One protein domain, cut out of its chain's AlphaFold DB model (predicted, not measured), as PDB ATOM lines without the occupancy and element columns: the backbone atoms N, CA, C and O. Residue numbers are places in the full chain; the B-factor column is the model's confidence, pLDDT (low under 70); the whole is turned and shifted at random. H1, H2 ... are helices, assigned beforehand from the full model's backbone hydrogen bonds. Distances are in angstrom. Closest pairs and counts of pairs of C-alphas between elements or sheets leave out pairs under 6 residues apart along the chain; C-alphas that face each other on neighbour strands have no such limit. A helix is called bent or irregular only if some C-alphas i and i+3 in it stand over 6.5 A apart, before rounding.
ATOM      1  N   LEU A  14     226.634 300.802 201.222       86.62
ATOM      2  CA  LEU A  14     226.958 300.454 199.840       86.62
ATOM      3  C   LEU A  14     226.587 301.567 198.848       86.62
ATOM      4  O   LEU A  14     227.329 301.819 197.908       86.62
ATOM      5  N   LEU A  15     225.469 302.262 199.079       89.50
ATOM      6  CA  LEU A  15     224.976 303.330 198.200       89.50
ATOM      7  C   LEU A  15     225.745 304.641 198.373       89.50
ATOM      8  O   LEU A  15     225.684 305.503 197.505       89.50
ATOM      9  N   THR A  16     226.442 304.795 199.500       91.88
ATOM     10  CA  THR A  16     227.259 305.979 199.797       91.88
ATOM     11  C   THR A  16     228.704 305.843 199.327       91.88
ATOM     12  O   THR A  16     229.458 306.809 199.401       91.88
ATOM     13  N   LEU A  17     229.106 304.656 198.858       93.25
ATOM     14  CA  LEU A  17     230.451 304.438 198.334       93.25
ATOM     15  C   LEU A  17     230.643 305.153 196.985       93.25
ATOM     16  O   LEU A  17     229.696 305.208 196.199       93.25
ATOM     17  N   PRO A  18     231.863 305.634 196.681       95.56
ATOM     18  CA  PRO A  18     232.267 306.025 195.333       95.56
ATOM     19  C   PRO A  18     231.963 304.947 194.287       95.56
ATOM     20  O   PRO A  18     232.015 303.750 194.587       95.56
ATOM     21  N   CYS A  19     231.676 305.379 193.057       93.00
ATOM     22  CA  CYS A  19     231.310 304.514 191.931       93.00
ATOM     23  C   CYS A  19     232.336 303.391 191.718       93.00
ATOM     24  O   CYS A  19     231.974 302.230 191.560       93.00
ATOM     25  N   GLU A  20     233.622 303.714 191.819       93.56
ATOM     26  CA  GLU A  20     234.745 302.800 191.624       93.56
ATOM     27  C   GLU A  20     234.725 301.659 192.647       93.56
ATOM     28  O   GLU A  20     234.962 300.503 192.305       93.56
ATOM     29  N   LEU A  21     234.382 301.963 193.904       94.25
ATOM     30  CA  LEU A  21     234.252 300.950 194.951       94.25
ATOM     31  C   LEU A  21     232.986 300.109 194.770       94.25
ATOM     32  O   LEU A  21     233.009 298.913 195.042       94.25
ATOM     33  N   GLN A  22     231.894 300.702 194.284       93.31
ATOM     34  CA  GLN A  22     230.691 299.943 193.940       93.31
ATOM     35  C   GLN A  22     230.966 298.967 192.783       93.31
ATOM     36  O   GLN A  22     230.547 297.811 192.854       93.31
ATOM     37  N   LEU A  23     231.719 299.392 191.764       91.69
ATOM     38  CA  LEU A  23     232.156 298.537 190.655       91.69
ATOM     39  C   LEU A  23     233.097 297.425 191.128       91.69
ATOM     40  O   LEU A  23     232.864 296.266 190.796       91.69
ATOM     41  N   ALA A  24     234.077 297.736 191.981       90.69
ATOM     42  CA  ALA A  24     234.957 296.724 192.567       90.69
ATOM     43  C   ALA A  24     234.176 295.665 193.369       90.69
ATOM     44  O   ALA A  24     234.520 294.484 193.355       90.69
ATOM     45  N   ILE A  25     233.085 296.061 194.038       91.62
ATOM     46  CA  ILE A  25     232.185 295.116 194.711       91.62
ATOM     47  C   ILE A  25     231.496 294.213 193.688       91.62
ATOM     48  O   ILE A  25     231.496 293.001 193.889       91.62
ATOM     49  N   PHE A  26     230.966 294.760 192.589       90.00
ATOM     50  CA  PHE A  26     230.390 293.962 191.501       90.00
ATOM     51  C   PHE A  26     231.405 292.981 190.890       90.00
ATOM     52  O   PHE A  26     231.058 291.823 190.678       90.00
ATOM     53  N   GLU A  27     232.648 293.403 190.660       86.69
ATOM     54  CA  GLU A  27     233.719 292.562 190.101       86.69
ATOM     55  C   GLU A  27     234.205 291.475 191.079       86.69
ATOM     56  O   GLU A  27     234.716 290.440 190.657       86.69
ATOM     57  N   SER A  28     234.015 291.671 192.389       88.81
ATOM     58  CA  SER A  28     234.372 290.679 193.417       88.81
ATOM     59  C   SER A  28     233.377 289.518 193.544       88.81
ATOM     60  O   SER A  28     233.674 288.505 194.190       88.81
ATOM     61  N   VAL A  29     232.194 289.666 192.946       88.94
ATOM     62  CA  VAL A  29     231.139 288.656 192.941       88.94
ATOM     63  C   VAL A  29     231.555 287.468 192.073       88.94
ATOM     64  O   VAL A  29     232.077 287.653 190.981       88.94
ATOM     65  N   ARG A  30     231.302 286.233 192.530       80.31
ATOM     66  CA  ARG A  30     231.800 285.019 191.849       80.31
ATOM     67  C   ARG A  30     230.726 284.200 191.156       80.31
ATOM     68  O   ARG A  30     231.048 283.255 190.448       80.31
ATOM     69  N   THR A  31     229.454 284.514 191.387       79.38
ATOM     70  CA  THR A  31     228.348 283.744 190.814       79.38
ATOM     71  C   THR A  31     227.336 284.630 190.110       79.38
ATOM     72  O   THR A  31     226.997 285.725 190.567       79.38
ATOM     73  N   THR A  32     226.744 284.102 189.041       79.12
ATOM     74  CA  THR A  32     225.640 284.744 188.317       79.12
ATOM     75  C   THR A  32     224.483 285.095 189.265       79.12
ATOM     76  O   THR A  32     223.827 286.129 189.123       79.12
ATOM     77  N   LYS A  33     224.227 284.245 190.271       83.62
ATOM     78  CA  LYS A  33     223.168 284.447 191.273       83.62
ATOM     79  C   LYS A  33     223.434 285.664 192.154       83.62
ATOM     80  O   LYS A  33     222.512 286.430 192.421       83.62
ATOM     81  N   GLU A  34     224.666 285.847 192.609       87.94
ATOM     82  CA  GLU A  34     225.044 287.004 193.419       87.94
ATOM     83  C   GLU A  34     224.954 288.305 192.613       87.94
ATOM     84  O   GLU A  34     224.442 289.284 193.148       87.94
ATOM     85  N   ILE A  35     225.316 288.307 191.321       87.69
ATOM     86  CA  ILE A  35     225.129 289.474 190.436       87.69
ATOM     87  C   ILE A  35     223.639 289.825 190.334       87.69
ATOM     88  O   ILE A  35     223.249 290.983 190.504       87.69
ATOM     89  N   ILE A  36     222.784 288.817 190.102       86.06
ATOM     90  CA  ILE A  36     221.326 288.992 190.030       86.06
ATOM     91  C   ILE A  36     220.770 289.519 191.355       86.06
ATOM     92  O   ILE A  36     219.900 290.389 191.346       86.06
ATOM     93  N   ASN A  37     221.262 289.023 192.486       90.56
ATOM     94  CA  ASN A  37     220.837 289.504 193.793       90.56
ATOM     95  C   ASN A  37     221.272 290.956 193.999       90.56
ATOM     96  O   ASN A  37     220.433 291.789 194.333       90.56
ATOM     97  N   LEU A  38     222.540 291.278 193.726       90.25
ATOM     98  CA  LEU A  38     223.120 292.604 193.929       90.25
ATOM     99  C   LEU A  38     222.380 293.667 193.109       90.25
ATOM    100  O   LEU A  38     221.908 294.651 193.680       90.25
ATOM    101  N   ARG A  39     222.144 293.420 191.813       90.62
ATOM    102  CA  ARG A  39     221.364 294.336 190.956       90.62
ATOM    103  C   ARG A  39     219.900 294.483 191.387       90.62
ATOM    104  O   ARG A  39     219.271 295.482 191.066       90.62
ATOM    105  N   SER A  40     219.337 293.483 192.070       89.44
ATOM    106  CA  SER A  40     217.931 293.491 192.502       89.44
ATOM    107  C   SER A  40     217.744 294.124 193.882       89.44
ATOM    108  O   SER A  40     216.612 294.371 194.289       89.44
ATOM    109  N   THR A  41     218.833 294.394 194.611       91.19
ATOM    110  CA  THR A  41     218.748 294.963 195.964       91.19
ATOM    111  C   THR A  41     218.375 296.444 195.980       91.19
ATOM    112  O   THR A  41     217.729 296.886 196.930       91.19
ATOM    113  N   HIS A  42     218.764 297.225 194.962       92.06
ATOM    114  CA  HIS A  42     218.502 298.665 194.926       92.06
ATOM    115  C   HIS A  42     218.504 299.244 193.494       92.06
ATOM    116  O   HIS A  42     219.372 298.863 192.704       92.06
ATOM    117  N   PRO A  43     217.636 300.226 193.158       90.69
ATOM    118  CA  PRO A  43     217.597 300.853 191.829       90.69
ATOM    119  C   PRO A  43     218.926 301.472 191.374       90.69
ATOM    120  O   PRO A  43     219.293 301.363 190.212       90.69
ATOM    121  N   VAL A  44     219.691 302.082 192.285       90.12
ATOM    122  CA  VAL A  44     221.022 302.640 191.951       90.12
ATOM    123  C   VAL A  44     221.982 301.549 191.477       90.12
ATOM    124  O   VAL A  44     222.665 301.737 190.480       90.12
ATOM    125  N   LEU A  45     221.999 300.388 192.139       91.00
ATOM    126  CA  LEU A  45     222.859 299.266 191.750       91.00
ATOM    127  C   LEU A  45     222.376 298.616 190.450       91.00
ATOM    128  O   LEU A  45     223.189 298.152 189.660       91.00
ATOM    129  N   HIS A  46     221.065 298.624 190.205       91.31
ATOM    130  CA  HIS A  46     220.492 298.241 188.919       91.31
ATOM    131  C   HIS A  46     221.002 299.151 187.794       91.31
ATOM    132  O   HIS A  46     221.521 298.658 186.796       91.31
ATOM    133  N   HIS A  47     220.910 300.472 187.964       91.94
ATOM    134  CA  HIS A  47     221.404 301.431 186.976       91.94
ATOM    135  C   HIS A  47     222.919 301.356 186.789       91.94
ATOM    136  O   HIS A  47     223.381 301.398 185.653       91.94
ATOM    137  N   LEU A  48     223.680 301.185 187.875       92.31
ATOM    138  CA  LEU A  48     225.127 300.991 187.811       92.31
ATOM    139  C   LEU A  48     225.476 299.740 186.999       92.31
ATOM    140  O   LEU A  48     226.299 299.814 186.095       92.31
ATOM    141  N   TYR A  49     224.807 298.616 187.276       91.88
ATOM    142  CA  TYR A  49     224.999 297.390 186.510       91.88
ATOM    143  C   TYR A  49     224.746 297.621 185.021       91.88
ATOM    144  O   TYR A  49     225.589 297.259 184.219       91.88
ATOM    145  N   PHE A  50     223.633 298.254 184.636       89.94
ATOM    146  CA  PHE A  50     223.338 298.491 183.218       89.94
ATOM    147  C   PHE A  50     224.310 299.468 182.550       89.94
ATOM    148  O   PHE A  50     224.639 299.291 181.380       89.94
ATOM    149  N   ALA A  51     224.790 300.476 183.278       90.25
ATOM    150  CA  ALA A  51     225.766 301.427 182.755       90.25
ATOM    151  C   ALA A  51     227.143 300.783 182.513       90.25
ATOM    152  O   ALA A  51     227.822 301.144 181.555       90.25
ATOM    153  N   TYR A  52     227.536 299.817 183.350       90.12
ATOM    154  CA  TYR A  52     228.863 299.187 183.332       90.12
ATOM    155  C   TYR A  52     228.811 297.674 183.081       90.12
ATOM    156  O   TYR A  52     229.741 296.954 183.445       90.12
ATOM    157  N   GLU A  53     227.743 297.180 182.449       87.50
ATOM    158  CA  GLU A  53     227.458 295.743 182.330       87.50
ATOM    159  C   GLU A  53     228.651 294.993 181.738       87.50
ATOM    160  O   GLU A  53     229.151 294.041 182.330       87.50
ATOM    161  N   ARG A  54     229.171 295.480 180.609       82.75
ATOM    162  CA  ARG A  54     230.310 294.868 179.919       82.75
ATOM    163  C   ARG A  54     231.545 294.757 180.816       82.75
ATOM    164  O   ARG A  54     232.158 293.695 180.876       82.75
ATOM    165  N   GLN A  55     231.902 295.832 181.520       86.25
ATOM    166  CA  GLN A  55     233.068 295.842 182.404       86.25
ATOM    167  C   GLN A  55     232.885 294.857 183.561       86.25
ATOM    168  O   GLN A  55     233.769 294.043 183.810       86.25
ATOM    169  N   ILE A  56     231.722 294.893 184.218       85.44
ATOM    170  CA  ILE A  56     231.404 294.019 185.350       85.44
ATOM    171  C   ILE A  56     231.479 292.553 184.923       85.44
ATOM    172  O   ILE A  56     232.130 291.751 185.588       85.44
ATOM    173  N   LEU A  57     230.849 292.193 183.801       84.81
ATOM    174  CA  LEU A  57     230.819 290.808 183.336       84.81
ATOM    175  C   LEU A  57     232.207 290.312 182.916       84.81
ATOM    176  O   LEU A  57     232.551 289.178 183.240       84.81
ATOM    177  N   ILE A  58     233.028 291.146 182.266       81.94
ATOM    178  CA  ILE A  58     234.427 290.805 181.953       81.94
ATOM    179  C   ILE A  58     235.261 290.663 183.227       81.94
ATOM    180  O   ILE A  58     236.034 289.711 183.339       81.94
ATOM    181  N   GLY A  59     235.100 291.571 184.190       82.44
ATOM    182  CA  GLY A  59     235.802 291.531 185.470       82.44
ATOM    183  C   GLY A  59     235.490 290.255 186.247       82.44
ATOM    184  O   GLY A  59     236.405 289.518 186.611       82.44
ATOM    185  N   VAL A  60     234.202 289.928 186.398       82.19
ATOM    186  CA  VAL A  60     233.760 288.674 187.027       82.19
ATOM    187  C   VAL A  60     234.266 287.464 186.247       82.19
ATOM    188  O   VAL A  60     234.727 286.492 186.853       82.19
ATOM    189  N   ALA A  61     234.212 287.518 184.910       79.50
ATOM    190  CA  ALA A  61     234.646 286.412 184.075       79.50
ATOM    191  C   ALA A  61     236.126 286.082 184.273       79.50
ATOM    192  O   ALA A  61     236.487 284.920 184.482       79.50
ATOM    193  N   LYS A  62     236.968 287.119 184.272       81.19
ATOM    194  CA  LYS A  62     238.401 286.995 184.526       81.19
ATOM    195  C   LYS A  62     238.674 286.507 185.947       81.19
ATOM    196  O   LYS A  62     239.321 285.482 186.138       81.19
ATOM    197  N   ALA A  63     238.081 287.161 186.946       79.50
ATOM    198  CA  ALA A  63     238.291 286.826 188.352       79.50
ATOM    199  C   ALA A  63     237.890 285.382 188.707       79.50
ATOM    200  O   ALA A  63     238.511 284.764 189.575       79.50
ATOM    201  N   THR A  64     236.860 284.845 188.049       77.06
ATOM    202  CA  THR A  64     236.289 283.537 188.396       77.06
ATOM    203  C   THR A  64     236.820 282.404 187.518       77.06
ATOM    204  O   THR A  64     237.107 281.326 188.040       77.06
ATOM    205  N   TRP A  65     236.988 282.627 186.209       77.00
ATOM    206  CA  TRP A  65     237.232 281.545 185.244       77.00
ATOM    207  C   TRP A  65     238.484 281.699 184.370       77.00
ATOM    208  O   TRP A  65     238.789 280.787 183.602       77.00
ATOM    209  N   GLU A  66     239.258 282.782 184.488       78.56
ATOM    210  CA  GLU A  66     240.551 282.890 183.785       78.56
ATOM    211  C   GLU A  66     241.525 281.810 184.267       78.56
ATOM    212  O   GLU A  66     242.121 281.091 183.473       78.56
ATOM    213  N   ALA A  67     241.604 281.607 185.585       67.94
ATOM    214  CA  ALA A  67     242.478 280.597 186.173       67.94
ATOM    215  C   ALA A  67     242.067 279.155 185.833       67.94
ATOM    216  O   ALA A  67     242.904 278.250 185.902       67.94
ATOM    217  N   SER A  68     240.787 278.919 185.517       64.31
ATOM    218  CA  SER A  68     240.345 277.621 185.016       64.31
ATOM    219  C   SER A  68     240.607 277.500 183.518       64.31
ATOM    220  O   SER A  68     241.024 276.431 183.099       64.31
ATOM    221  N   GLY A  69     240.479 278.578 182.740       65.50
ATOM    222  CA  GLY A  69     240.566 278.580 181.276       65.50
ATOM    223  C   GLY A  69     239.192 278.488 180.597       65.50
ATOM    224  O   GLY A  69     239.106 278.289 179.385       65.50
ATOM    225  N   ALA A  70     238.094 278.637 181.356       70.00
ATOM    226  CA  ALA A  70     236.743 278.600 180.784       70.00
ATOM    227  C   ALA A  70     236.452 279.788 179.869       70.00
ATOM    228  O   ALA A  70     235.676 279.651 178.923       70.00
ATOM    229  N   LEU A  71     237.097 280.923 180.137       72.69
ATOM    230  CA  LEU A  71     236.992 282.113 179.308       72.69
ATOM    231  C   LEU A  71     237.601 281.880 177.913       72.69
ATOM    232  O   LEU A  71     236.949 282.162 176.912       72.69
ATOM    233  N   ASP A  72     238.783 281.262 177.843       70.19
ATOM    234  CA  ASP A  72     239.433 280.887 176.576       70.19
ATOM    235  C   ASP A  72     238.567 279.909 175.772       70.19
ATOM    236  O   ASP A  72     238.391 280.062 174.564       70.19
ATOM    237  N   LEU A  73     237.950 278.930 176.449       67.56
ATOM    238  CA  LEU A  73     237.021 278.003 175.803       67.56
ATOM    239  C   LEU A  73     235.785 278.709 175.245       67.56
ATOM    240  O   LEU A  73     235.304 278.348 174.173       67.56
ATOM    241  N   LEU A  74     235.239 279.686 175.963       72.44
ATOM    242  CA  LEU A  74     234.103 280.452 175.470       72.44
ATOM    243  C   LEU A  74     234.465 281.201 174.180       72.44
ATOM    244  O   LEU A  74     233.683 281.166 173.229       72.44
ATOM    245  N   TYR A  75     235.643 281.829 174.123       73.06
ATOM    246  CA  TYR A  75     236.127 282.496 172.911       73.06
ATOM    247  C   TYR A  75     236.307 281.512 171.756       73.06
ATOM    248  O   TYR A  75     235.787 281.734 170.665       73.06
ATOM    249  N   LEU A  76     236.927 280.366 172.021       65.38
ATOM    250  CA  LEU A  76     237.050 279.259 171.075       65.38
ATOM    251  C   LEU A  76     235.713 278.787 170.504       65.38
ATOM    252  O   LEU A  76     235.569 278.580 169.303       65.38
ATOM    253  N   LEU A  77     234.707 278.633 171.363       67.88
ATOM    254  CA  LEU A  77     233.372 278.199 170.953       67.88
ATOM    255  C   LEU A  77     232.626 279.245 170.117       67.88
ATOM    256  O   LEU A  77     231.658 278.889 169.441       67.88
ATOM    257  N   ARG A  78     233.047 280.512 170.179       68.38
ATOM    258  CA  ARG A  78     232.515 281.618 169.373       68.38
ATOM    259  C   ARG A  78     233.215 281.753 168.018       68.38
ATOM    260  O   ARG A  78     232.631 282.343 167.112       68.38
ATOM    261  N   ARG A  79     234.421 281.199 167.855       63.53
ATOM    262  CA  ARG A  79     235.181 281.242 166.596       63.53
ATOM    263  C   ARG A  79     234.570 280.334 165.517       63.53
ATOM    264  O   ARG A  79     233.891 279.345 165.797       63.53
ATOM    265  N   VAL A  80     234.761 280.721 164.251       54.34
ATOM    266  CA  VAL A  80     234.012 280.205 163.088       54.34
ATOM    267  C   VAL A  80     234.243 278.700 162.847       54.34
ATOM    268  O   VAL A  80     235.370 278.234 162.722       54.34
ATOM    269  N   ILE A  81     233.118 277.975 162.756       50.22
ATOM    270  CA  ILE A  81     232.787 276.621 162.238       50.22
ATOM    271  C   ILE A  81     233.869 275.531 162.182       50.22
ATOM    272  O   ILE A  81     233.612 274.439 162.691       50.22
ATOM    273  N   PHE A  82     235.039 275.766 161.591       46.41
ATOM    274  CA  PHE A  82     236.085 274.741 161.457       46.41
ATOM    275  C   PHE A  82     236.604 274.266 162.819       46.41
ATOM    276  O   PHE A  82     236.746 273.066 163.054       46.41
ATOM    277  N   GLN A  83     236.753 275.185 163.777       57.66
ATOM    278  CA  GLN A  83     237.090 274.821 165.154       57.66
ATOM    279  C   GLN A  83     235.924 274.147 165.880       57.66
ATOM    280  O   GLN A  83     236.145 273.448 166.860       57.66
ATOM    281  N   ARG A  84     234.677 274.292 165.425       59.28
ATOM    282  CA  ARG A  84     233.496 273.882 166.193       59.28
ATOM    283  C   ARG A  84     233.282 272.374 166.223       59.28
ATOM    284  O   ARG A  84     233.026 271.834 167.298       59.28
ATOM    285  N   GLU A  85     233.386 271.678 165.090       60.72
ATOM    286  CA  GLU A  85     233.248 270.212 165.078       60.72
ATOM    287  C   GLU A  85     234.466 269.523 165.707       60.72
ATOM    288  O   GLU A  85     234.299 268.542 166.434       60.72
ATOM    289  N   ILE A  86     235.671 270.080 165.544       59.97
ATOM    290  CA  ILE A  86     236.873 269.598 166.239       59.97
ATOM    291  C   ILE A  86     236.736 269.825 167.747       59.97
ATOM    292  O   ILE A  86     236.849 268.871 168.515       59.97
ATOM    293  N   THR A  87     236.373 271.037 168.178       63.81
ATOM    294  CA  THR A  87     236.107 271.366 169.588       63.81
ATOM    295  C   THR A  87     235.040 270.451 170.160       63.81
ATOM    296  O   THR A  87     235.226 269.902 171.236       63.81
ATOM    297  N   LYS A  88     233.957 270.181 169.428       66.44
ATOM    298  CA  LYS A  88     232.900 269.247 169.841       66.44
ATOM    299  C   LYS A  88     233.388 267.803 169.938       66.44
ATOM    300  O   LYS A  88     232.991 267.099 170.868       66.44
ATOM    301  N   ARG A  89     234.225 267.329 169.010       65.44
ATOM    302  CA  ARG A  89     234.829 265.986 169.068       65.44
ATOM    303  C   ARG A  89     235.781 265.871 170.250       65.44
ATOM    304  O   ARG A  89     235.642 264.925 171.022       65.44
ATOM    305  N   VAL A  90     236.666 266.843 170.453       61.56
ATOM    306  CA  VAL A  90     237.559 266.902 171.618       61.56
ATOM    307  C   VAL A  90     236.745 267.014 172.906       61.56
ATOM    308  O   VAL A  90     237.017 266.299 173.860       61.56
ATOM    309  N   PHE A  91     235.650 267.772 172.910       66.44
ATOM    310  CA  PHE A  91     234.754 267.900 174.057       66.44
ATOM    311  C   PHE A  91     234.095 266.573 174.418       66.44
ATOM    312  O   PHE A  91     234.163 266.127 175.564       66.44
ATOM    313  N   LYS A  92     233.520 265.887 173.427       65.56
ATOM    314  CA  LYS A  92     232.989 264.526 173.587       65.56
ATOM    315  C   LYS A  92     234.070 263.527 173.989       65.56
ATOM    316  O   LYS A  92     233.762 262.556 174.675       65.56
ATOM    317  N   SER A  93     235.314 263.758 173.586       59.81
ATOM    318  CA  SER A  93     236.457 262.948 173.994       59.81
ATOM    319  C   SER A  93     236.728 263.189 175.477       59.81
ATOM    320  O   SER A  93     236.388 262.339 176.299       59.81
ATOM    321  N   CYS A  94     237.158 264.386 175.871       58.94
ATOM    322  CA  CYS A  94     237.479 264.745 177.254       58.94
ATOM    323  C   CYS A  94     236.347 264.416 178.250       58.94
ATOM    324  O   CYS A  94     236.606 263.832 179.306       58.94
ATOM    325  N   LEU A  95     235.084 264.689 177.897       60.34
ATOM    326  CA  LEU A  95     233.927 264.584 178.804       60.34
ATOM    327  C   LEU A  95     233.015 263.383 178.549       60.34
ATOM    328  O   LEU A  95     232.169 263.055 179.369       60.34
ATOM    329  N   GLY A  96     233.187 262.673 177.441       59.34
ATOM    330  CA  GLY A  96     232.480 261.421 177.217       59.34
ATOM    331  C   GLY A  96     231.060 261.502 176.673       59.34
ATOM    332  O   GLY A  96     230.477 262.576 176.516       59.34
ATOM    333  N   PRO A  97     230.475 260.323 176.389       57.78
ATOM    334  CA  PRO A  97     229.171 260.213 175.742       57.78
ATOM    335  C   PRO A  97     227.997 260.585 176.660       57.78
ATOM    336  O   PRO A  97     226.987 261.086 176.169       57.78
ATOM    337  N   ALA A  98     228.125 260.403 177.982       54.69
ATOM    338  CA  ALA A  98     227.029 260.570 178.946       54.69
ATOM    339  C   ALA A  98     226.472 262.004 179.039       54.69
ATOM    340  O   ALA A  98     225.371 262.201 179.552       54.69
ATOM    341  N   ARG A  99     227.192 263.015 178.533       60.62
ATOM    342  CA  ARG A  99     226.771 264.426 178.582       60.62
ATOM    343  C   ARG A  99     226.821 265.147 177.234       60.62
ATOM    344  O   ARG A  99     226.885 266.374 177.189       60.62
ATOM    345  N   ALA A 100     226.676 264.416 176.125       58.84
ATOM    346  CA  ALA A 100     226.448 265.015 174.803       58.84
ATOM    347  C   ALA A 100     225.227 265.970 174.775       58.84
ATOM    348  O   ALA A 100     225.188 266.912 173.983       58.84
ATOM    349  N   SER A 101     224.259 265.769 175.679       62.56
ATOM    350  CA  SER A 101     223.103 266.646 175.914       62.56
ATOM    351  C   SER A 101     223.451 267.998 176.554       62.56
ATOM    352  O   SER A 101     222.735 268.978 176.347       62.56
ATOM    353  N   LEU A 102     224.546 268.093 177.313       64.94
ATOM    354  CA  LEU A 102     224.992 269.360 177.891       64.94
ATOM    355  C   LEU A 102     225.652 270.229 176.825       64.94
ATOM    356  O   LEU A 102     225.318 271.403 176.710       64.94
ATOM    357  N   PHE A 103     226.526 269.640 176.000       66.75
ATOM    358  CA  PHE A 103     227.106 270.365 174.868       66.75
ATOM    359  C   PHE A 103     226.003 270.892 173.948       66.75
ATOM    360  O   PHE A 103     226.039 272.052 173.563       66.75
ATOM    361  N   SER A 104     224.965 270.093 173.675       70.00
ATOM    362  CA  SER A 104     223.819 270.564 172.890       70.00
ATOM    363  C   SER A 104     223.007 271.657 173.598       70.00
ATOM    364  O   SER A 104     222.404 272.493 172.929       70.00
ATOM    365  N   THR A 105     223.002 271.697 174.932       70.31
ATOM    366  CA  THR A 105     222.400 272.793 175.711       70.31
ATOM    367  C   THR A 105     223.210 274.077 175.568       70.31
ATOM    368  O   THR A 105     222.641 275.114 175.245       70.31
ATOM    369  N   ILE A 106     224.531 274.002 175.713       67.06
ATOM    370  CA  ILE A 106     225.434 275.139 175.501       67.06
ATOM    371  C   ILE A 106     225.332 275.644 174.063       67.06
ATOM    372  O   ILE A 106     225.163 276.836 173.831       67.06
ATOM    373  N   GLU A 107     225.350 274.729 173.098       69.25
ATOM    374  CA  GLU A 107     225.201 275.019 171.678       69.25
ATOM    375  C   GLU A 107     223.878 275.745 171.392       69.25
ATOM    376  O   GLU A 107     223.853 276.734 170.663       69.25
ATOM    377  N   LYS A 108     222.770 275.303 172.003       72.69
ATOM    378  CA  LYS A 108     221.469 275.984 171.914       72.69
ATOM    379  C   LYS A 108     221.505 277.386 172.524       72.69
ATOM    380  O   LYS A 108     220.892 278.289 171.958       72.69
ATOM    381  N   THR A 109     222.191 277.581 173.648       67.12
ATOM    382  CA  THR A 109     222.314 278.897 174.294       67.12
ATOM    383  C   THR A 109     223.160 279.851 173.451       67.12
ATOM    384  O   THR A 109     222.718 280.962 173.173       67.12
ATOM    385  N   LEU A 110     224.303 279.395 172.930       66.31
ATOM    386  CA  LEU A 110     225.138 280.183 172.017       66.31
ATOM    387  C   LEU A 110     224.369 280.571 170.742       66.31
ATOM    388  O   LEU A 110     224.473 281.716 170.299       66.31
ATOM    389  N   ARG A 111     223.536 279.660 170.198       69.44
ATOM    390  CA  ARG A 111     222.613 279.922 169.067       69.44
ATOM    391  C   ARG A 111     221.599 281.013 169.345       69.44
ATOM    392  O   ARG A 111     221.395 281.874 168.494       69.44
ATOM    393  N   ARG A 112     220.975 281.000 170.522       67.00
ATOM    394  CA  ARG A 112     219.972 282.006 170.901       67.00
ATOM    395  C   ARG A 112     220.549 283.419 170.985       67.00
ATOM    396  O   ARG A 112     219.836 284.365 170.675       67.00
ATOM    397  N   ASN A 113     221.830 283.562 171.325       60.66
ATOM    398  CA  ASN A 113     222.464 284.869 171.531       60.66
ATOM    399  C   ASN A 113     222.934 285.566 170.244       60.66
ATOM    400  O   ASN A 113     223.546 286.640 170.305       60.66
ATOM    401  N   GLY A 114     222.651 284.978 169.077       55.56
ATOM    402  CA  GLY A 114     223.041 285.515 167.772       55.56
ATOM    403  C   GLY A 114     224.524 285.329 167.441       55.56
ATOM    404  O   GLY A 114     224.882 285.426 166.278       55.56
ATOM    405  N   THR A 115     225.360 284.954 168.414       53.78
ATOM    406  CA  THR A 115     226.781 284.562 168.281       53.78
ATOM    407  C   THR A 115     227.011 283.265 167.495       53.78
ATOM    408  O   THR A 115     228.139 282.848 167.288       53.78
ATOM    409  N   TYR A 116     225.933 282.608 167.075       48.56
ATOM    410  CA  TYR A 116     225.913 281.348 166.324       48.56
ATOM    411  C   TYR A 116     224.985 281.480 165.106       48.56
ATOM    412  O   TYR A 116     224.243 280.560 164.748       48.56
ATOM    413  N   SER A 117     224.934 282.673 164.525       46.34
ATOM    414  CA  SER A 117     224.275 282.854 163.238       46.34
ATOM    415  C   SER A 117     225.133 282.235 162.125       46.34
ATOM    416  O   SER A 117     226.277 281.835 162.351       46.34
ATOM    417  N   ASN A 118     224.509 282.033 160.962       49.59
ATOM    418  CA  ASN A 118     225.094 281.416 159.769       49.59
ATOM    419  C   ASN A 118     226.521 281.963 159.525       49.59
ATOM    420  O   ASN A 118     226.706 283.164 159.741       49.59
ATOM    421  N   PRO A 119     227.504 281.162 159.068       48.72
ATOM    422  CA  PRO A 119     228.864 281.653 158.782       48.72
ATOM    423  C   PRO A 119     228.880 282.854 157.830       48.72
ATOM    424  O   PRO A 119     229.801 283.660 157.878       48.72
ATOM    425  N   ASP A 120     227.830 282.994 157.023       45.69
ATOM    426  CA  ASP A 120     227.645 284.071 156.050       45.69
ATOM    427  C   ASP A 120     227.062 285.359 156.655       45.69
ATOM    428  O   ASP A 120     226.916 286.368 155.967       45.69
ATOM    429  N   GLU A 127     234.377 290.053 169.625       57.31
ATOM    430  CA  GLU A 127     234.813 288.863 170.386       57.31
ATOM    431  C   GLU A 127     234.821 289.152 171.903       57.31
ATOM    432  O   GLU A 127     234.562 288.251 172.695       57.31
ATOM    433  N   GLU A 128     234.997 290.419 172.290       57.94
ATOM    434  CA  GLU A 128     235.086 290.931 173.660       57.94
ATOM    435  C   GLU A 128     233.743 291.135 174.395       57.94
ATOM    436  O   GLU A 128     233.750 291.509 175.570       57.94
ATOM    437  N   ASP A 129     232.585 290.928 173.758       69.31
ATOM    438  CA  ASP A 129     231.289 291.126 174.421       69.31
ATOM    439  C   ASP A 129     230.872 289.878 175.220       69.31
ATOM    440  O   ASP A 129     230.472 288.853 174.657       69.31
ATOM    441  N   ILE A 130     230.949 289.946 176.553       71.75
ATOM    442  CA  ILE A 130     230.489 288.887 177.470       71.75
ATOM    443  C   ILE A 130     229.090 289.226 177.985       71.75
ATOM    444  O   ILE A 130     228.856 290.319 178.492       71.75
ATOM    445  N   SER A 131     228.161 288.277 177.877       81.56
ATOM    446  CA  SER A 131     226.789 288.380 178.380       81.56
ATOM    447  C   SER A 131     226.558 287.507 179.618       81.56
ATOM    448  O   SER A 131     227.308 286.576 179.913       81.56
ATOM    449  N   MET A 132     225.457 287.754 180.331       75.88
ATOM    450  CA  MET A 132     225.047 286.922 181.474       75.88
ATOM    451  C   MET A 132     224.817 285.449 181.113       75.88
ATOM    452  O   MET A 132     225.024 284.568 181.947       75.88
ATOM    453  N   ASP A 133     224.397 285.156 179.884       74.44
ATOM    454  CA  ASP A 133     224.240 283.774 179.432       74.44
ATOM    455  C   ASP A 133     225.589 283.100 179.162       74.44
ATOM    456  O   ASP A 133     225.708 281.893 179.361       74.44
ATOM    457  N   ASP A 134     226.624 283.865 178.810       73.56
ATOM    458  CA  ASP A 134     227.987 283.344 178.713       73.56
ATOM    459  C   ASP A 134     228.555 282.982 180.085       73.56
ATOM    460  O   ASP A 134     229.169 281.926 180.229       73.56
ATOM    461  N   LEU A 135     228.290 283.800 181.113       73.44
ATOM    462  CA  LEU A 135     228.663 283.459 182.491       73.44
ATOM    463  C   LEU A 135     227.993 282.154 182.937       73.44
ATOM    464  O   LEU A 135     228.650 281.268 183.478       73.44
ATOM    465  N   ARG A 136     226.703 281.979 182.624       72.62
ATOM    466  CA  ARG A 136     225.973 280.729 182.904       72.62
ATOM    467  C   ARG A 136     226.549 279.535 182.151       72.62
ATOM    468  O   ARG A 136     226.613 278.439 182.703       72.62
ATOM    469  N   ILE A 137     226.945 279.723 180.893       70.88
ATOM    470  CA  ILE A 137     227.619 278.689 180.101       70.88
ATOM    471  C   ILE A 137     228.940 278.293 180.774       70.88
ATOM    472  O   ILE A 137     229.191 277.100 180.940       70.88
ATOM    473  N   MET A 138     229.749 279.263 181.210       71.00
ATOM    474  CA  MET A 138     231.012 279.005 181.909       71.00
ATOM    475  C   MET A 138     230.801 278.286 183.249       71.00
ATOM    476  O   MET A 138     231.477 277.292 183.505       71.00
ATOM    477  N   GLU A 139     229.815 278.693 184.057       71.94
ATOM    478  CA  GLU A 139     229.436 277.995 185.297       71.94
ATOM    479  C   GLU A 139     229.024 276.536 185.038       71.94
ATOM    480  O   GLU A 139     229.459 275.620 185.739       71.94
ATOM    481  N   LEU A 140     228.203 276.300 184.007       68.44
ATOM    482  CA  LEU A 140     227.774 274.956 183.606       68.44
ATOM    483  C   LEU A 140     228.948 274.094 183.127       68.44
ATOM    484  O   LEU A 140     228.982 272.889 183.411       68.44
ATOM    485  N   PHE A 141     229.897 274.694 182.403       67.94
ATOM    486  CA  PHE A 141     231.109 274.019 181.953       67.94
ATOM    487  C   PHE A 141     231.997 273.622 183.121       67.94
ATOM    488  O   PHE A 141     232.337 272.445 183.229       67.94
ATOM    489  N   ASP A 142     232.334 274.570 183.992       67.06
ATOM    490  CA  ASP A 142     233.244 274.336 185.111       67.06
ATOM    491  C   ASP A 142     232.676 273.256 186.043       67.06
ATOM    492  O   ASP A 142     233.328 272.244 186.310       67.06
ATOM    493  N   ALA A 143     231.390 273.354 186.397       62.44
ATOM    494  CA  ALA A 143     230.705 272.340 187.198       62.44
ATOM    495  C   ALA A 143     230.702 270.944 186.541       62.44
ATOM    496  O   ALA A 143     230.758 269.923 187.230       62.44
ATOM    497  N   THR A 144     230.639 270.870 185.208       64.88
ATOM    498  CA  THR A 144     230.605 269.589 184.488       64.88
ATOM    499  C   THR A 144     231.983 268.976 184.299       64.88
ATOM    500  O   THR A 144     232.133 267.772 184.514       64.88
ATOM    501  N   ILE A 145     232.978 269.778 183.920       62.56
ATOM    502  CA  ILE A 145     234.375 269.347 183.823       62.56
ATOM    503  C   ILE A 145     234.818 268.804 185.185       62.56
ATOM    504  O   ILE A 145     235.339 267.691 185.272       62.56
ATOM    505  N   VAL A 146     234.489 269.517 186.266       57.81
ATOM    506  CA  VAL A 146     234.761 269.078 187.639       57.81
ATOM    507  C   VAL A 146     233.974 267.815 188.027       57.81
ATOM    508  O   VAL A 146     234.479 267.003 188.788       57.81
ATOM    509  N   ALA A 147     232.769 267.559 187.521       57.31
ATOM    510  CA  ALA A 147     232.047 266.325 187.866       57.31
ATOM    511  C   ALA A 147     232.572 265.081 187.112       57.31
ATOM    512  O   ALA A 147     232.751 264.000 187.683       57.31
ATOM    513  N   GLU A 148     232.820 265.214 185.811       58.78
ATOM    514  CA  GLU A 148     233.070 264.077 184.916       58.78
ATOM    515  C   GLU A 148     234.545 263.689 184.858       58.78
ATOM    516  O   GLU A 148     234.898 262.506 184.914       58.78
ATOM    517  N   CYS A 149     235.434 264.679 184.796       55.47
ATOM    518  CA  CYS A 149     236.863 264.412 184.756       55.47
ATOM    519  C   CYS A 149     237.330 263.811 186.070       55.47
ATOM    520  O   CYS A 149     238.224 262.978 186.051       55.47
ATOM    521  N   PHE A 150     236.649 264.125 187.172       56.66
ATOM    522  CA  PHE A 150     236.811 263.454 188.454       56.66
ATOM    523  C   PHE A 150     236.443 261.984 188.355       56.66
ATOM    524  O   PHE A 150     237.293 261.127 188.585       56.66
ATOM    525  N   THR A 151     235.221 261.683 187.920       57.38
ATOM    526  CA  THR A 151     234.722 260.307 187.787       57.38
ATOM    527  C   THR A 151     235.655 259.440 186.930       57.38
ATOM    528  O   THR A 151     236.075 258.361 187.355       57.38
ATOM    529  N   ARG A 152     236.079 259.943 185.765       59.44
ATOM    530  CA  ARG A 152     237.001 259.240 184.855       59.44
ATOM    531  C   ARG A 152     238.421 259.129 185.401       59.44
ATOM    532  O   ARG A 152     239.047 258.078 185.271       59.44
ATOM    533  N   HIS A 153     238.924 260.185 186.035       54.38
ATOM    534  CA  HIS A 153     240.240 260.196 186.669       54.38
ATOM    535  C   HIS A 153     240.326 259.190 187.824       54.38
ATOM    536  O   HIS A 153     241.353 258.525 187.965       54.38
ATOM    537  N   PHE A 154     239.245 258.997 188.591       58.16
ATOM    538  CA  PHE A 154     239.163 257.952 189.615       58.16
ATOM    539  C   PHE A 154     239.132 256.550 189.020       58.16
ATOM    540  O   PHE A 154     239.846 255.671 189.500       58.16
ATOM    541  N   THR A 155     238.344 256.333 187.960       58.44
ATOM    542  CA  THR A 155     238.306 255.029 187.280       58.44
ATOM    543  C   THR A 155     239.683 254.661 186.723       58.44
ATOM    544  O   THR A 155     240.116 253.520 186.854       58.44
ATOM    545  N   PHE A 156     240.405 255.624 186.147       57.19
ATOM    546  CA  PHE A 156     241.755 255.404 185.632       57.19
ATOM    547  C   PHE A 156     242.788 255.189 186.741       57.19
ATOM    548  O   PHE A 156     243.579 254.259 186.647       57.19
ATOM    549  N   ARG A 157     242.748 255.972 187.828       56.66
ATOM    550  CA  ARG A 157     243.621 255.753 188.994       56.66
ATOM    551  C   ARG A 157     243.433 254.353 189.572       56.66
ATOM    552  O   ARG A 157     244.417 253.688 189.871       56.66
ATOM    553  N   ALA A 158     242.189 253.891 189.675       54.81
ATOM    554  CA  ALA A 158     241.900 252.523 190.084       54.81
ATOM    555  C   ALA A 158     242.522 251.505 189.110       54.81
ATOM    556  O   ALA A 158     243.180 250.576 189.562       54.81
ATOM    557  N   LYS A 159     242.412 251.720 187.789       56.59
ATOM    558  CA  LYS A 159     243.046 250.863 186.768       56.59
ATOM    559  C   LYS A 159     244.579 250.865 186.828       56.59
ATOM    560  O   LYS A 159     245.167 249.796 186.747       56.59
ATOM    561  N   LEU A 160     245.224 252.022 186.997       53.78
ATOM    562  CA  LEU A 160     246.682 252.147 187.136       53.78
ATOM    563  C   LEU A 160     247.185 251.439 188.394       53.78
ATOM    564  O   LEU A 160     248.132 250.668 188.319       53.78
ATOM    565  N   ILE A 161     246.516 251.645 189.535       52.84
ATOM    566  CA  ILE A 161     246.835 250.936 190.781       52.84
ATOM    567  C   ILE A 161     246.659 249.427 190.584       52.84
ATOM    568  O   ILE A 161     247.506 248.652 191.016       52.84
ATOM    569  N   MET A 162     245.594 248.990 189.910       49.22
ATOM    570  CA  MET A 162     245.376 247.572 189.602       49.22
ATOM    571  C   MET A 162     246.446 246.996 188.663       49.22
ATOM    572  O   MET A 162     246.869 245.857 188.853       49.22
ATOM    573  N   TRP A 163     246.901 247.772 187.677       51.38
ATOM    574  CA  TRP A 163     247.979 247.386 186.769       51.38
ATOM    575  C   TRP A 163     249.316 247.233 187.502       51.38
ATOM    576  O   TRP A 163     250.013 246.239 187.301       51.38
ATOM    577  N   ASP A 164     249.638 248.182 188.385       47.41
ATOM    578  CA  ASP A 164     250.881 248.199 189.170       47.41
ATOM    579  C   ASP A 164     250.883 247.100 190.249       47.41
ATOM    580  O   ASP A 164     251.924 246.543 190.582       47.41
ATOM    581  N   THR A 165     249.709 246.731 190.779       48.22
ATOM    582  CA  THR A 165     249.627 245.774 191.894       48.22
ATOM    583  C   THR A 165     249.408 244.319 191.502       48.22
ATOM    584  O   THR A 165     249.680 243.468 192.341       48.22
ATOM    585  N   ARG A 166     248.934 243.993 190.286       50.22
ATOM    586  CA  ARG A 166     248.648 242.631 189.750       50.22
ATOM    587  C   ARG A 166     247.920 241.616 190.673       50.22
ATOM    588  O   ARG A 166     247.637 240.515 190.211       50.22
ATOM    589  N   GLN A 167     247.592 241.930 191.933       47.09
ATOM    590  CA  GLN A 167     247.141 240.965 192.947       47.09
ATOM    591  C   GLN A 167     246.171 241.512 194.013       47.09
ATOM    592  O   GLN A 167     245.654 240.721 194.798       47.09
ATOM    593  N   THR A 168     245.862 242.812 194.080       45.12
ATOM    594  CA  THR A 168     244.968 243.321 195.145       45.12
ATOM    595  C   THR A 168     243.481 243.234 194.761       45.12
ATOM    596  O   THR A 168     243.098 243.733 193.699       45.12
ATOM    597  N   PRO A 169     242.609 242.640 195.604       48.12
ATOM    598  CA  PRO A 169     241.185 242.506 195.311       48.12
ATOM    599  C   PRO A 169     240.493 243.872 195.196       48.12
ATOM    600  O   PRO A 169     240.650 244.760 196.031       48.12
TER     601      PRO A 169
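What this domain is: This is residues 14 to 120 and 127 to 169 of the 407 residues of an uncharacterized protein of Ascobolus immersus RN42 (UniProt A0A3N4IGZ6). One long helix, H8, has its first part packed on two groups of helices, H1 to H4, of which H2 and H4 touch its beginning, and H5 to H7, which touch it along its first half, and residues 153 to 169, of which 153 to 165 belong to H8, stick out as an arm. The printed part has 150 residues with eight named helices, H1 to H8 in chain order, and no named strand; the class is all helix. The whole is loose, with a radius of gyration of the C-alphas of 19.7 A, and flat, spanning 68 by 44 by 20 A.

Where its parts are: Find C-alpha 132 at (225.047, 286.922, 181.474); from there H8, residues 132 to 165, runs 49.1 A to C-alpha 165 at (249.627, 245.774, 191.894). Go back to C-alpha 19 at (231.310, 304.514, 191.931), where H1, residues 19 to 28, begins. Next come H2, residues 32 to 41, H3, residues 43 to 51, and H4, residues 53 to 66, 18.4 A long. H5 is residues 70 to 78, H6 residues 82 to 95, 20.2 A long, and H7 residues 97 to 112, 24.1 A long; H7 is irregular, with C-alphas 98 and 101 7.8 A apart.

How they stand to each other: Start at H8, the hub, which touches five helices. With its residues 132 to 138 alone it touches H4, the same way at a shallow tilt of 6 degrees; the closest C-alphas, Ala 61 and Leu 135, are 6.9 A apart. H2 and H8 only just touch, with 3 pairs of C-alphas within 8 A, the closest being Thr 32 and Leu 135 at 6.7 A. H7 touches H8, opposite ways at 16 degrees, a shallow tilt, with C-alphas Ile 106 and Ile 137 closest at 6.2 A. H5 touches H8 at C-alphas Ala 70 and Met 138, 5.9 A apart, and H6 touches it at Leu 95 and Glu 148, 6.2 A. H6 and H7 form a helical hairpin. Farther out, H1 touches H4, with C-alphas Glu 27 and Val 60 closest at 5.0 A, and H3 touches H2 only at the corner, at Arg 39 and His 46, 4.5 A. H1 and H8 are apart. In H1 to H5 every O i to N i+4 pair is within hydrogen-bond range; the counts are 9 of 10 in H6, 10 of 12 in H7 and 29 of 30 in H8.

The domain as a whole: The C-alphas farthest apart, Thr 16 and Gln 167, are 68.3 A from each other. Look for the cut at residues 121 to 126, with C-alphas 120 and 127 16.7 A apart; the link from H7 to H8 runs across it, and the six links from H1 to H7 are tight. The mean pLDDT of the printed part is 70.7, and 79 residues are under 70, among them 76 to 103 and 140 to 169.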